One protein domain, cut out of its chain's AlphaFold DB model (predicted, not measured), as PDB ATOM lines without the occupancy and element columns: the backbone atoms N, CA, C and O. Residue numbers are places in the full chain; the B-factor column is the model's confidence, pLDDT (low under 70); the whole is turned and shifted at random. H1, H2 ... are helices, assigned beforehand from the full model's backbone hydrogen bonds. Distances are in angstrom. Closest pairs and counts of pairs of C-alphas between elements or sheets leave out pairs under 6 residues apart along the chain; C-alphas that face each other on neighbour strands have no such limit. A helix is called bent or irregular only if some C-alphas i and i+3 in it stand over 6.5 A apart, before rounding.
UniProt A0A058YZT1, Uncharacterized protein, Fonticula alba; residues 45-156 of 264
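What this domain is: This is residues 45 to 156 of the 264 residues of an uncharacterized protein of Fonticula alba (UniProt A0A058YZT1). The long helix H3 forms the core, with H2 and H4 on two sides of it, each running opposite ways to it; the short H1 folds back on the far side of H2, and the small H5 packs on H3 and H4 where H3 begins. From H5 a long stretch without named elements runs back to the other end of the model, where residues 154 to 155 pair with residues 103 to 104 of the H3 to H4 link. The printed part has 112 residues with five named helices, H1 to H5 in chain order, and no named strand; the class is all helix. It is compact, with a radius of gyration of the C-alphas of 14.9 A, and only just flat, spanning 44 by 33 by 18 A.

How they stand to each other: The hub is H3, residues 78 to 99, which touches three other helices. It touches H4, residues 112 to 126, the closest C-alphas being those of Gly 88 and Cys 112, 3.7 A apart. These two run opposite ways at a shallow tilt of 34 degrees, only just short of steep, and form a helical hairpin. H2, residues 59 to 70, forms another helical hairpin with H3, at a shallow tilt of 25 degrees, opposite ways; the closest C-alphas, those of Phe 65 and Lys 83, are 4.8 A apart. H1, residues 45 to 51, touches H2 in a third helical hairpin, at a shallow tilt of 22 degrees, opposite ways, with C-alphas 51 and 59 closest at 4.9 A. H5, residues 131 to 134, touches residues 78 to 81 of H3, closest at C-alphas 78 and 132, 5.2 A, and residues 120 to 124 of H4, closest at C-alphas 124 and 133, 4.6 A. H1 and H3 are apart, and so are H2 and H4. In H1 and H2 every O i to N i+4 pair is within hydrogen-bond range; H3 has 17 of 18 and H4 10 of 11, and H5 is too short for such a pair.

Where its parts are: H3 is 29.0 A long, from C-alpha 78 at (174.544, 110.886, 149.431) to C-alpha 99 at (152.874, 124.424, 135.720). It has a kink of 31 degrees near residue 93 and is only just irregular, with C-alphas 96 and 99 6.9 A apart. H4 measures 22.2 A, H2 16.1 A, H1 9.9 A and H5 5.4 A. H1 begins at C-alpha 45, (161.132, 126.833, 156.399).

The domain as a whole: The C-alphas of Asp 73 and Asn 151 are the two farthest apart, at 45.7 A. The printed part has no cut. The H3 to H4 link, 12 residues, is long. The mean pLDDT of the printed part is 70.9; residues 45 to 57, 72 to 73, 92 to 112 and 141 to 156 have low confidence.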
ATOM      1  N   LYS A  45     162.297 125.935 156.363       49.28
ATOM      2  CA  LYS A  45     161.132 126.833 156.399       49.28
ATOM      3  C   LYS A  45     160.585 127.157 155.001       49.28
ATOM      4  O   LYS A  45     159.370 127.215 154.829       49.28
ATOM      5  N   THR A  46     161.463 127.360 154.019       56.03
ATOM      6  CA  THR A  46     161.100 127.585 152.608       56.03
ATOM      7  C   THR A  46     160.476 126.330 152.009       56.03
ATOM      8  O   THR A  46     159.443 126.426 151.354       56.03
ATOM      9  N   LEU A  47     161.055 125.158 152.278       51.59
ATOM     10  CA  LEU A  47     160.515 123.884 151.808       51.59
ATOM     11  C   LEU A  47     159.138 123.614 152.422       51.59
ATOM     12  O   LEU A  47     158.168 123.416 151.701       51.59
ATOM     13  N   LYS A  48     158.991 123.764 153.738       48.81
ATOM     14  CA  LYS A  48     157.701 123.580 154.415       48.81
ATOM     15  C   LYS A  48     156.609 124.527 153.901       48.81
ATOM     16  O   LYS A  48     155.450 124.139 153.803       48.81
ATOM     17  N   ALA A  49     156.967 125.762 153.545       50.25
ATOM     18  CA  ALA A  49     156.040 126.710 152.928       50.25
ATOM     19  C   ALA A  49     155.644 126.313 151.492       50.25
ATOM     20  O   ALA A  49     154.508 126.550 151.094       50.25
ATOM     21  N   LEU A  50     156.559 125.701 150.732       48.12
ATOM     22  CA  LEU A  50     156.302 125.192 149.381       48.12
ATOM     23  C   LEU A  50     155.509 123.876 149.384       48.12
ATOM     24  O   LEU A  50     154.714 123.672 148.471       48.12
ATOM     25  N   ALA A  51     155.698 123.008 150.383       48.66
ATOM     26  CA  ALA A  51     154.910 121.785 150.572       48.66
ATOM     27  C   ALA A  51     153.463 122.109 150.966       48.66
ATOM     28  O   ALA A  51     152.529 121.550 150.414       48.66
ATOM     29  N   ASN A  52     153.278 123.078 151.869       42.38
ATOM     30  CA  ASN A  52     151.955 123.492 152.345       42.38
ATOM     31  C   ASN A  52     151.202 124.420 151.374       42.38
ATOM     32  O   ASN A  52     150.101 124.875 151.693       42.38
ATOM     33  N   ALA A  53     151.786 124.755 150.219       44.22
ATOM     34  CA  ALA A  53     151.071 125.467 149.173       44.22
ATOM     35  C   ALA A  53     150.047 124.507 148.557       44.22
ATOM     36  O   ALA A  53     150.410 123.459 148.026       44.22
ATOM     37  N   THR A  54     148.763 124.853 148.651       36.03
ATOM     38  CA  THR A  54     147.650 124.042 148.158       36.03
ATOM     39  C   THR A  54     147.874 123.700 146.681       36.03
ATOM     40  O   THR A  54     147.784 124.583 145.831       36.03
ATOM     41  N   LEU A  55     148.155 122.416 146.408       50.34
ATOM     42  CA  LEU A  55     148.441 121.802 145.097       50.34
ATOM     43  C   LEU A  55     149.885 121.954 144.583       50.34
ATOM     44  O   LEU A  55     150.099 122.332 143.429       50.34
ATOM     45  N   ASN A  56     150.889 121.619 145.398       55.53
ATOM     46  CA  ASN A  56     152.233 121.382 144.872       55.53
ATOM     47  C   ASN A  56     152.333 119.950 144.294       55.53
ATOM     48  O   ASN A  56     152.330 118.994 145.067       55.53
ATOM     49  N   PRO A  57     152.462 119.768 142.964       60.31
ATOM     50  CA  PRO A  57     152.570 118.435 142.357       60.31
ATOM     51  C   PRO A  57     153.831 117.670 142.799       60.31
ATOM     52  O   PRO A  57     153.887 116.453 142.659       60.31
ATOM     53  N   CYS A  58     154.803 118.364 143.399       70.56
ATOM     54  CA  CYS A  58     156.020 117.797 143.970       70.56
ATOM     55  C   CYS A  58     156.040 117.775 145.497       70.56
ATOM     56  O   CYS A  58     157.115 117.659 146.080       70.56
ATOM     57  N   GLU A  59     154.887 117.886 146.167       71.31
ATOM     58  CA  GLU A  59     154.801 117.908 147.633       71.31
ATOM     59  C   GLU A  59     155.557 116.739 148.283       71.31
ATOM     60  O   GLU A  59     156.339 116.956 149.208       71.31
ATOM     61  N   TYR A  60     155.387 115.517 147.767       76.69
ATOM     62  CA  TYR A  60     156.071 114.334 148.293       76.69
ATOM     63  C   TYR A  60     157.598 114.462 148.223       76.69
ATOM     64  O   TYR A  60     158.275 114.298 149.239       76.69
ATOM     65  N   GLU A  61     158.143 114.797 147.050       81.69
ATOM     66  CA  GLU A  61     159.594 114.925 146.860       81.69
ATOM     67  C   GLU A  61     160.173 116.089 147.655       81.69
ATOM     68  O   GLU A  61     161.272 116.015 148.204       81.69
ATOM     69  N   LEU A  62     159.392 117.155 147.793       75.81
ATOM     70  CA  LEU A  62     159.771 118.333 148.545       75.81
ATOM     71  C   LEU A  62     159.833 118.040 150.051       75.81
ATOM     72  O   LEU A  62     160.805 118.418 150.708       75.81
ATOM     73  N   LEU A  63     158.854 117.307 150.590       76.38
ATOM     74  CA  LEU A  63     158.867 116.819 151.972       76.38
ATOM     75  C   LEU A  63     159.966 115.776 152.203       76.38
ATOM     76  O   LEU A  63     160.568 115.755 153.277       76.38
ATOM     77  N   SER A  64     160.241 114.916 151.220       81.06
ATOM     78  CA  SER A  64     161.310 113.916 151.298       81.06
ATOM     79  C   SER A  64     162.681 114.583 151.391       81.06
ATOM     80  O   SER A  64     163.460 114.278 152.297       81.06
ATOM     81  N   PHE A  65     162.936 115.568 150.525       85.25
ATOM     82  CA  PHE A  65     164.157 116.360 150.575       85.25
ATOM     83  C   PHE A  65     164.259 117.159 151.875       85.25
ATOM     84  O   PHE A  65     165.297 117.116 152.531       85.25
ATOM     85  N   GLN A  66     163.172 117.795 152.318       80.56
ATOM     86  CA  GLN A  66     163.144 118.501 153.598       80.56
ATOM     87  C   GLN A  66     163.565 117.595 154.763       80.56
ATOM     88  O   GLN A  66     164.455 117.968 155.519       80.56
ATOM     89  N   ARG A  67     162.984 116.394 154.884       81.50
ATOM     90  CA  ARG A  67     163.351 115.443 155.949       81.50
ATOM     91  C   ARG A  67     164.822 115.036 155.883       81.50
ATOM     92  O   ARG A  67     165.442 114.871 156.924       81.50
ATOM     93  N   SER A  68     165.383 114.896 154.680       81.44
ATOM     94  CA  SER A  68     166.795 114.521 154.506       81.44
ATOM     95  C   SER A  68     167.785 115.599 154.955       81.44
ATOM     96  O   SER A  68     168.925 115.275 155.261       81.44
ATOM     97  N   ILE A  69     167.347 116.861 155.030       80.88
ATOM     98  CA  ILE A  69     168.186 117.996 155.444       80.88
ATOM     99  C   ILE A  69     167.810 118.571 156.819       80.88
ATOM    100  O   ILE A  69     168.448 119.512 157.281       80.88
ATOM    101  N   GLU A  70     166.755 118.056 157.459       78.19
ATOM    102  CA  GLU A  70     166.334 118.462 158.810       78.19
ATOM    103  C   GLU A  70     167.297 117.962 159.892       78.19
ATOM    104  O   GLU A  70     167.481 118.635 160.907       78.19
ATOM    105  N   ASP A  71     167.930 116.816 159.656       75.12
ATOM    106  CA  ASP A  71     169.008 116.294 160.483       75.12
ATOM    107  C   ASP A  71     170.360 116.756 159.921       75.12
ATOM    108  O   ASP A  71     170.806 116.289 158.873       75.12
ATOM    109  N   MET A  72     171.006 117.699 160.611       64.44
ATOM    110  CA  MET A  72     172.281 118.297 160.196       64.44
ATOM    111  C   MET A  72     173.405 117.270 160.023       64.44
ATOM    112  O   MET A  72     174.275 117.482 159.176       64.44
ATOM    113  N   ASP A  73     173.374 116.166 160.772       69.56
ATOM    114  CA  ASP A  73     174.393 115.115 160.681       69.56
ATOM    115  C   ASP A  73     174.249 114.304 159.379       69.56
ATOM    116  O   ASP A  73     175.215 113.723 158.891       69.56
ATOM    117  N   ASN A  74     173.061 114.329 158.763       76.56
ATOM    118  CA  ASN A  74     172.741 113.624 157.520       76.56
ATOM    119  C   ASN A  74     172.484 114.559 156.327       76.56
ATOM    120  O   ASN A  74     172.384 114.092 155.187       76.56
ATOM    121  N   ALA A  75     172.425 115.873 156.557       81.81
ATOM    122  CA  ALA A  75     172.093 116.872 155.543       81.81
ATOM    123  C   ALA A  75     173.078 116.889 154.362       81.81
ATOM    124  O   ALA A  75     172.697 117.282 153.258       81.81
ATOM    125  N   CYS A  76     174.314 116.428 154.571       90.06
ATOM    126  CA  CYS A  76     175.348 116.289 153.542       90.06
ATOM    127  C   CYS A  76     175.737 114.835 153.234       90.06
ATOM    128  O   CYS A  76     176.869 114.541 152.851       90.06
ATOM    129  N   SER A  77     174.776 113.919 153.354       91.31
ATOM    130  CA  SER A  77     174.899 112.536 152.883       91.31
ATOM    131  C   SER A  77     174.571 112.396 151.391       91.31
ATOM    132  O   SER A  77     173.890 113.243 150.800       91.31
ATOM    133  N   VAL A  78     174.986 111.278 150.786       88.12
ATOM    134  CA  VAL A  78     174.544 110.886 149.431       88.12
ATOM    135  C   VAL A  78     173.017 110.820 149.342       88.12
ATOM    136  O   VAL A  78     172.430 111.302 148.378       88.12
ATOM    137  N   TRP A  79     172.356 110.334 150.394       88.56
ATOM    138  CA  TRP A  79     170.896 110.268 150.472       88.56
ATOM    139  C   TRP A  79     170.224 111.640 150.301       88.56
ATOM    140  O   TRP A  79     169.224 111.763 149.590       88.56
ATOM    141  N   ALA A  80     170.779 112.699 150.897       87.00
ATOM    142  CA  ALA A  80     170.256 114.054 150.719       87.00
ATOM    143  C   ALA A  80     170.417 114.559 149.270       87.00
ATOM    144  O   ALA A  80     169.529 115.246 148.755       87.00
ATOM    145  N   LEU A  81     171.500 114.180 148.578       87.12
ATOM    146  CA  LEU A  81     171.666 114.456 147.144       87.12
ATOM    147  C   LEU A  81     170.660 113.688 146.281       87.12
ATOM    148  O   LEU A  81     170.105 114.271 145.352       87.12
ATOM    149  N   GLU A  82     170.375 112.425 146.598       88.00
ATOM    150  CA  GLU A  82     169.353 111.642 145.894       88.00
ATOM    151  C   GLU A  82     167.966 112.278 146.022       88.00
ATOM    152  O   GLU A  82     167.234 112.382 145.038       88.00
ATOM    153  N   LYS A  83     167.609 112.789 147.206       87.38
ATOM    154  CA  LYS A  83     166.339 113.509 147.391       87.38
ATOM    155  C   LYS A  83     166.310 114.861 146.690       87.38
ATOM    156  O   LYS A  83     165.280 115.221 146.118       87.38
ATOM    157  N   ALA A  84     167.431 115.579 146.659       84.06
ATOM    158  CA  ALA A  84     167.569 116.775 145.829       84.06
ATOM    159  C   ALA A  84     167.355 116.450 144.339       84.06
ATOM    160  O   ALA A  84     166.714 117.226 143.625       84.06
ATOM    161  N   ALA A  85     167.845 115.294 143.879       84.44
ATOM    162  CA  ALA A  85     167.677 114.822 142.510       84.44
ATOM    163  C   ALA A  85     166.219 114.495 142.189       84.44
ATOM    164  O   ALA A  85     165.701 114.982 141.185       84.44
ATOM    165  N   SER A  86     165.534 113.740 143.052       83.44
ATOM    166  CA  SER A  86     164.112 113.420 142.874       83.44
ATOM    167  C   SER A  86     163.227 114.668 142.873       83.44
ATOM    168  O   SER A  86     162.348 114.796 142.023       83.44
ATOM    169  N   LEU A  87     163.508 115.649 143.740       80.88
ATOM    170  CA  LEU A  87     162.825 116.946 143.713       80.88
ATOM    171  C   LEU A  87     163.088 117.703 142.405       80.88
ATOM    172  O   LEU A  87     162.163 118.260 141.813       80.88
ATOM    173  N   GLY A  88     164.336 117.715 141.934       76.19
ATOM    174  CA  GLY A  88     164.691 118.276 140.634       76.19
ATOM    175  C   GLY A  88     163.909 117.626 139.490       76.19
ATOM    176  O   GLY A  88     163.346 118.341 138.663       76.19
ATOM    177  N   LYS A  89     163.843 116.289 139.459       77.50
ATOM    178  CA  LYS A  89     163.108 115.509 138.446       77.50
ATOM    179  C   LYS A  89     161.625 115.842 138.461       77.50
ATOM    180  O   LYS A  89     161.091 116.262 137.439       77.50
ATOM    181  N   CYS A  90     161.001 115.788 139.636       74.25
ATOM    182  CA  CYS A  90     159.595 116.134 139.773       74.25
ATOM    183  C   CYS A  90     159.316 117.571 139.322       74.25
ATOM    184  O   CYS A  90     158.309 117.813 138.661       74.25
ATOM    185  N   ASN A  91     160.191 118.534 139.635       72.06
ATOM    186  CA  ASN A  91     160.005 119.920 139.199       72.06
ATOM    187  C   ASN A  91     159.994 120.037 137.670       72.06
ATOM    188  O   ASN A  91     159.151 120.756 137.137       72.06
ATOM    189  N   VAL A  92     160.884 119.326 136.974       68.81
ATOM    190  CA  VAL A  92     160.921 119.286 135.502       68.81
ATOM    191  C   VAL A  92     159.671 118.596 134.951       68.81
ATOM    192  O   VAL A  92     158.969 119.165 134.115       68.81
ATOM    193  N   GLU A  93     159.324 117.417 135.466       68.69
ATOM    194  CA  GLU A  93     158.141 116.649 135.052       68.69
ATOM    195  C   GLU A  93     156.837 117.421 135.290       68.69
ATOM    196  O   GLU A  93     155.977 117.502 134.412       68.69
ATOM    197  N   SER A  94     156.707 118.066 136.445       65.44
ATOM    198  CA  SER A  94     155.554 118.886 136.821       65.44
ATOM    199  C   SER A  94     155.514 120.216 136.078       65.44
ATOM    200  O   SER A  94     154.433 120.723 135.779       65.44
ATOM    201  N   ALA A  95     156.662 120.808 135.744       60.88
ATOM    202  CA  ALA A  95     156.709 121.970 134.863       60.88
ATOM    203  C   ALA A  95     156.218 121.617 133.456       60.88
ATOM    204  O   ALA A  95     155.412 122.367 132.896       60.88
ATOM    205  N   ASN A  96     156.630 120.453 132.946       55.97
ATOM    206  CA  ASN A  96     156.196 119.911 131.659       55.97
ATOM    207  C   ASN A  96     154.684 119.670 131.620       55.97
ATOM    208  O   ASN A  96     154.019 120.027 130.651       55.97
ATOM    209  N   THR A  97     154.123 119.124 132.696       54.38
ATOM    210  CA  THR A  97     152.740 118.634 132.700       54.38
ATOM    211  C   THR A  97     151.738 119.620 133.318       54.38
ATOM    212  O   THR A  97     150.661 119.827 132.762       54.38
ATOM    213  N   HIS A  98     152.086 120.302 134.412       49.59
ATOM    214  CA  HIS A  98     151.119 120.999 135.276       49.59
ATOM    215  C   HIS A  98     151.338 122.507 135.410       49.59
ATOM    216  O   HIS A  98     150.359 123.224 135.591       49.59
ATOM    217  N   LEU A  99     152.571 123.024 135.345       52.62
ATOM    218  CA  LEU A  99     152.874 124.424 135.720       52.62
ATOM    219  C   LEU A  99     153.174 125.345 134.524       52.62
ATOM    220  O   LEU A  99     153.005 126.562 134.642       52.62
ATOM    221  N   GLY A 100     153.556 124.761 133.380       53.88
ATOM    222  CA  GLY A 100     153.444 125.302 132.023       53.88
ATOM    223  C   GLY A 100     153.671 126.799 131.877       53.88
ATOM    224  O   GLY A 100     152.736 127.500 131.511       53.88
ATOM    225  N   LYS A 101     154.881 127.299 132.141       58.56
ATOM    226  CA  LYS A 101     155.316 128.624 131.673       58.56
ATOM    227  C   LYS A 101     156.178 128.444 130.441       58.56
ATOM    228  O   LYS A 101     156.996 127.537 130.421       58.56
ATOM    229  N   THR A 102     156.021 129.318 129.448       63.09
ATOM    230  CA  THR A 102     156.928 129.328 128.299       63.09
ATOM    231  C   THR A 102     158.349 129.631 128.770       63.09
ATOM    232  O   THR A 102     158.617 130.729 129.260       63.09
ATOM    233  N   VAL A 103     159.248 128.673 128.591       61.94
ATOM    234  CA  VAL A 103     160.685 128.788 128.844       61.94
ATOM    235  C   VAL A 103     161.455 128.857 127.528       61.94
ATOM    236  O   VAL A 103     160.969 128.388 126.502       61.94
ATOM    237  N   ASP A 104     162.647 129.451 127.537       65.75
ATOM    238  CA  ASP A 104     163.571 129.437 126.396       65.75
ATOM    239  C   ASP A 104     164.419 128.164 126.446       65.75
ATOM    240  O   ASP A 104     165.398 128.099 127.185       65.75
ATOM    241  N   ILE A 105     164.072 127.159 125.643       61.06
ATOM    242  CA  ILE A 105     164.745 125.856 125.674       61.06
ATOM    243  C   ILE A 105     166.150 125.867 125.061       61.06
ATOM    244  O   ILE A 105     166.888 124.903 125.219       61.06
ATOM    245  N   THR A 106     166.563 126.961 124.406       58.06
ATOM    246  CA  THR A 106     167.959 127.128 123.955       58.06
ATOM    247  C   THR A 106     168.903 127.475 125.104       58.06
ATOM    248  O   THR A 106     170.120 127.361 124.971       58.06
ATOM    249  N   ARG A 107     168.333 127.914 126.231       51.34
ATOM    250  CA  ARG A 107     169.037 128.305 127.457       51.34
ATOM    251  C   ARG A 107     168.539 127.562 128.688       51.34
ATOM    252  O   ARG A 107     169.141 127.703 129.750       51.34
ATOM    253  N   ALA A 108     167.448 126.809 128.562       49.91
ATOM    254  CA  ALA A 108     166.874 126.048 129.650       49.91
ATOM    255  C   ALA A 108     167.729 124.809 129.914       49.91
ATOM    256  O   ALA A 108     167.394 123.687 129.562       49.91
ATOM    257  N   HIS A 109     168.830 125.038 130.614       48.09
ATOM    258  CA  HIS A 109     169.264 124.136 131.663       48.09
ATOM    259  C   HIS A 109     168.385 124.400 132.896       48.09
ATOM    260  O   HIS A 109     168.901 124.732 133.963       48.09
ATOM    261  N   GLU A 110     167.053 124.306 132.779       49.88
ATOM    262  CA  GLU A 110     166.190 124.123 133.960       49.88
ATOM    263  C   GLU A 110     166.352 122.658 134.379       49.88
ATOM    264  O   GLU A 110     165.510 121.790 134.209       49.88
ATOM    265  N   ASP A 111     167.591 122.415 134.787       56.25
ATOM    266  CA  ASP A 111     168.262 121.168 135.042       56.25
ATOM    267  C   ASP A 111     167.666 120.689 136.361       56.25
ATOM    268  O   ASP A 111     167.798 121.376 137.378       56.25
ATOM    269  N   CYS A 112     167.058 119.508 136.416       64.12
ATOM    270  CA  CYS A 112     166.864 118.858 137.716       64.12
ATOM    271  C   CYS A 112     168.188 118.811 138.510       64.12
ATOM    272  O   CYS A 112     168.187 118.864 139.741       64.12
ATOM    273  N   ALA A 113     169.328 118.852 137.806       70.12
ATOM    274  CA  ALA A 113     170.648 118.961 138.390       70.12
ATOM    275  C   ALA A 113     170.901 120.299 139.097       70.12
ATOM    276  O   ALA A 113     171.830 120.373 139.885       70.12
ATOM    277  N   GLN A 114     170.121 121.361 138.876       75.25
ATOM    278  CA  GLN A 114     170.302 122.644 139.558       75.25
ATOM    279  C   GLN A 114     170.030 122.522 141.059       75.25
ATOM    280  O   GLN A 114     170.762 123.109 141.857       75.25
ATOM    281  N   VAL A 115     169.020 121.739 141.451       75.75
ATOM    282  CA  VAL A 115     168.721 121.463 142.867       75.75
ATOM    283  C   VAL A 115     169.883 120.685 143.494       75.75
ATOM    284  O   VAL A 115     170.394 121.084 144.538       75.75
ATOM    285  N   ILE A 116     170.386 119.663 142.793       82.38
ATOM    286  CA  ILE A 116     171.526 118.832 143.216       82.38
ATOM    287  C   ILE A 116     172.825 119.654 143.313       82.38
ATOM    288  O   ILE A 116     173.521 119.611 144.324       82.38
ATOM    289  N   LYS A 117     173.141 120.453 142.285       83.50
ATOM    290  CA  LYS A 117     174.312 121.346 142.220       83.50
ATOM    291  C   LYS A 117     174.283 122.370 143.351       83.50
ATOM    292  O   LYS A 117     175.314 122.614 143.972       83.50
ATOM    293  N   SER A 118     173.111 122.944 143.632       82.62
ATOM    294  CA  SER A 118     172.936 123.917 144.717       82.62
ATOM    295  C   SER A 118     173.119 123.267 146.089       82.62
ATOM    296  O   SER A 118     173.788 123.844 146.943       82.62
ATOM    297  N   HIS A 119     172.585 122.058 146.293       85.94
ATOM    298  CA  HIS A 119     172.758 121.316 147.548       85.94
ATOM    299  C   HIS A 119     174.214 120.894 147.774       85.94
ATOM    300  O   HIS A 119     174.776 121.138 148.837       85.94
ATOM    301  N   LYS A 120     174.878 120.363 146.740       86.88
ATOM    302  CA  LYS A 120     176.312 120.035 146.779       86.88
ATOM    303  C   LYS A 120     177.181 121.256 147.082       86.88
ATOM    304  O   LYS A 120     178.128 121.149 147.857       86.88
ATOM    305  N   ALA A 121     176.887 122.406 146.473       87.12
ATOM    306  CA  ALA A 121     177.608 123.648 146.746       87.12
ATOM    307  C   ALA A 121     177.455 124.072 148.214       87.12
ATOM    308  O   ALA A 121     178.455 124.369 148.858       87.12
ATOM    309  N   TRP A 122     176.239 124.002 148.759       88.12
ATOM    310  CA  TRP A 122     175.997 124.257 150.178       88.12
ATOM    311  C   TRP A 122     176.785 123.294 151.078       88.12
ATOM    312  O   TRP A 122     177.468 123.746 151.992       88.12
ATOM    313  N   CYS A 123     176.794 121.995 150.771       87.31
ATOM    314  CA  CYS A 123     177.580 121.017 151.527       87.31
ATOM    315  C   CYS A 123     179.087 121.261 151.458       87.31
ATOM    316  O   CYS A 123     179.774 121.077 152.455       87.31
ATOM    317  N   ARG A 124     179.619 121.735 150.328       90.69
ATOM    318  CA  ARG A 124     181.032 122.142 150.238       90.69
ATOM    319  C   ARG A 124     181.373 123.318 151.145       90.69
ATOM    320  O   ARG A 124     182.519 123.432 151.561       90.69
ATOM    321  N   GLU A 125     180.411 124.192 151.417       88.56
ATOM    322  CA  GLU A 125     180.598 125.350 152.292       88.56
ATOM    323  C   GLU A 125     180.430 124.988 153.775       88.56
ATOM    324  O   GLU A 125     181.164 125.507 154.613       88.56
ATOM    325  N   THR A 126     179.485 124.106 154.113       84.94
ATOM    326  CA  THR A 126     179.129 123.788 155.507       84.94
ATOM    327  C   THR A 126     179.809 122.537 156.057       84.94
ATOM    328  O   THR A 126     180.133 122.505 157.243       84.94
ATOM    329  N   GLN A 127     180.033 121.521 155.221       88.06
ATOM    330  CA  GLN A 127     180.672 120.245 155.570       88.06
ATOM    331  C   GLN A 127     181.572 119.756 154.410       88.06
ATOM    332  O   GLN A 127     181.208 118.817 153.696       88.06
ATOM    333  N   PRO A 128     182.752 120.373 154.188       89.62
ATOM    334  CA  PRO A 128     183.584 120.130 152.999       89.62
ATOM    335  C   PRO A 128     184.036 118.675 152.812       89.62
ATOM    336  O   PRO A 128     184.185 118.212 151.682       89.62
ATOM    337  N   ASP A 129     184.222 117.952 153.917       91.25
ATOM    338  CA  ASP A 129     184.681 116.558 153.927       91.25
ATOM    339  C   ASP A 129     183.528 115.543 153.820       91.25
ATOM    340  O   ASP A 129     183.756 114.335 153.821       91.25
ATOM    341  N   SER A 130     182.282 116.017 153.724       89.62
ATOM    342  CA  SER A 130     181.106 115.155 153.602       89.62
ATOM    343  C   SER A 130     181.071 114.395 152.274       89.62
ATOM    344  O   SER A 130     181.635 114.818 151.257       89.62
ATOM    345  N   GLU A 131     180.339 113.280 152.268       90.44
ATOM    346  CA  GLU A 131     180.105 112.488 151.061       90.44
ATOM    347  C   GLU A 131     179.446 113.340 149.972       90.44
ATOM    348  O   GLU A 131     179.918 113.351 148.837       90.44
ATOM    349  N   ALA A 132     178.427 114.142 150.312       88.88
ATOM    350  CA  ALA A 132     177.737 114.985 149.338       88.88
ATOM    351  C   ALA A 132     178.634 116.070 148.722       88.88
ATOM    352  O   ALA A 132     178.536 116.348 147.524       88.88
ATOM    353  N   ALA A 133     179.522 116.687 149.509       89.38
ATOM    354  CA  ALA A 133     180.437 117.721 149.017       89.38
ATOM    355  C   ALA A 133     181.395 117.188 147.932       89.38
ATOM    356  O   ALA A 133     181.741 117.910 146.977       89.38
ATOM    357  N   ASN A 134     181.767 115.911 148.053       90.69
ATOM    358  CA  ASN A 134     182.737 115.226 147.201       90.69
ATOM    359  C   ASN A 134     182.106 114.297 146.150       90.69
ATOM    360  O   ASN A 134     182.802 113.895 145.220       90.69
ATOM    361  N   TYR A 135     180.800 114.030 146.231       87.75
ATOM    362  CA  TYR A 135     180.084 113.092 145.361       87.75
ATOM    363  C   TYR A 135     180.200 113.430 143.870       87.75
ATOM    364  O   TYR A 135     180.034 114.594 143.492       87.75
ATOM    365  N   ASP A 136     180.427 112.450 142.998       84.31
ATOM    366  CA  ASP A 136     180.388 112.681 141.553       84.31
ATOM    367  C   ASP A 136     178.937 112.798 141.066       84.31
ATOM    368  O   ASP A 136     178.131 111.892 141.227       84.31
ATOM    369  N   LEU A 137     178.591 113.931 140.451       79.88
ATOM    370  CA  LEU A 137     177.229 114.146 139.958       79.88
ATOM    371  C   LEU A 137     176.967 113.465 138.607       79.88
ATOM    372  O   LEU A 137     175.834 113.520 138.134       79.88
ATOM    373  N   SER A 138     177.983 112.860 137.983       75.56
ATOM    374  CA  SER A 138     177.850 112.167 136.696       75.56
ATOM    375  C   SER A 138     176.891 110.970 136.745       75.56
ATOM    376  O   SER A 138     176.299 110.631 135.725       75.56
ATOM    377  N   GLU A 139     176.680 110.388 137.930       70.25
ATOM    378  CA  GLU A 139     175.762 109.264 138.155       70.25
ATOM    379  C   GLU A 139     174.281 109.676 138.183       70.25
ATOM    380  O   GLU A 139     173.394 108.832 138.052       70.25
ATOM    381  N   PHE A 140     173.978 110.971 138.334       72.56
ATOM    382  CA  PHE A 140     172.598 111.446 138.310       72.56
ATOM    383  C   PHE A 140     172.115 111.641 136.873       72.56
ATOM    384  O   PHE A 140     172.371 112.666 136.240       72.56
ATOM    385  N   GLU A 141     171.322 110.687 136.384       67.31
ATOM    386  CA  GLU A 141     170.528 110.881 135.173       67.31
ATOM    387  C   GLU A 141     169.452 111.922 135.433       67.31
ATOM    388  O   GLU A 141     168.534 111.720 136.236       67.31
ATOM    389  N   CYS A 142     169.593 113.057 134.762       65.00
ATOM    390  CA  CYS A 142     168.792 114.224 135.027       65.00
ATOM    391  C   CYS A 142     168.159 114.732 133.723       65.00
ATOM    392  O   CYS A 142     168.898 115.182 132.841       65.00
ATOM    393  N   PRO A 143     166.819 114.658 133.553       61.44
ATOM    394  CA  PRO A 143     166.176 115.195 132.365       61.44
ATOM    395  C   PRO A 143     166.457 116.694 132.255       61.44
ATOM    396  O   PRO A 143     166.199 117.481 133.165       61.44
ATOM    397  N   THR A 144     167.014 117.073 131.108       52.91
ATOM    398  CA  THR A 144     167.369 118.460 130.774       52.91
ATOM    399  C   THR A 144     166.323 119.128 129.891       52.91
ATOM    400  O   THR A 144     166.437 120.316 129.596       52.91
ATOM    401  N   ARG A 145     165.334 118.369 129.397       52.03
ATOM    402  CA  ARG A 145     164.475 118.801 128.298       52.03
ATOM    403  C   ARG A 145     163.021 118.883 128.705       52.03
ATOM    404  O   ARG A 145     162.441 117.976 129.293       52.03
ATOM    405  N   TYR A 146     162.428 119.984 128.276       58.25
ATOM    406  CA  TYR A 146     160.997 120.061 128.118       58.25
ATOM    407  C   TYR A 146     160.576 119.138 126.990       58.25
ATOM    408  O   TYR A 146     161.294 118.976 126.003       58.25
ATOM    409  N   GLN A 147     159.400 118.559 127.153       56.59
ATOM    410  CA  GLN A 147     158.767 117.621 126.244       56.59
ATOM    411  C   GLN A 147     158.435 118.269 124.882       56.59
ATOM    412  O   GLN A 147     157.280 118.553 124.584       56.59
ATOM    413  N   THR A 148     159.445 118.529 124.044       59.28
ATOM    414  CA  THR A 148     159.291 119.323 122.820       59.28
ATOM    415  C   THR A 148     160.229 118.909 121.688       59.28
ATOM    416  O   THR A 148     161.293 118.335 121.915       59.28
ATOM    417  N   SER A 149     159.841 119.220 120.445       58.31
ATOM    418  CA  SER A 149     160.621 118.854 119.256       58.31
ATOM    419  C   SER A 149     162.046 119.450 119.276       58.31
ATOM    420  O   SER A 149     162.227 120.569 119.770       58.31
ATOM    421  N   PRO A 150     163.052 118.779 118.676       56.59
ATOM    422  CA  PRO A 150     164.462 119.191 118.745       56.59
ATOM    423  C   PRO A 150     164.764 120.609 118.233       56.59
ATOM    424  O   PRO A 150     165.788 121.186 118.582       56.59
ATOM    425  N   ASN A 151     163.884 121.169 117.397       63.78
ATOM    426  CA  ASN A 151     164.069 122.470 116.748       63.78
ATOM    427  C   ASN A 151     163.297 123.611 117.426       63.78
ATOM    428  O   ASN A 151     163.357 124.755 116.961       63.78
ATOM    429  N   ASN A 152     162.549 123.329 118.494       65.56
ATOM    430  CA  ASN A 152     161.844 124.379 119.212       65.56
ATOM    431  C   ASN A 152     162.837 125.258 119.982       65.56
ATOM    432  O   ASN A 152     163.883 124.813 120.435       65.56
ATOM    433  N   LYS A 153     162.526 126.552 120.093       67.62
ATOM    434  CA  LYS A 153     163.321 127.512 120.884       67.62
ATOM    435  C   LYS A 153     162.648 127.885 122.196       67.62
ATOM    436  O   LYS A 153     163.293 128.426 123.082       67.62
ATOM    437  N   SER A 154     161.357 127.595 122.333       68.12
ATOM    438  CA  SER A 154     160.609 127.860 123.554       68.12
ATOM    439  C   SER A 154     159.525 126.821 123.794       68.12
ATOM    440  O   SER A 154     158.882 126.420 122.822       68.12
ATOM    441  N   PHE A 155     159.277 126.461 125.055       69.88
ATOM    442  CA  PHE A 155     158.254 125.483 125.426       69.88
ATOM    443  C   PHE A 155     157.513 125.820 126.735       69.88
ATOM    444  O   PHE A 155     158.159 126.252 127.682       69.88
ATOM    445  N   PRO A 156     156.186 125.608 126.823       69.69
ATOM    446  CA  PRO A 156     155.303 125.414 125.680       69.69
ATOM    447  C   PRO A 156     155.291 126.668 124.807       69.69
ATOM    448  O   PRO A 156     155.729 127.748 125.232       69.69
TER     449      PRO A 156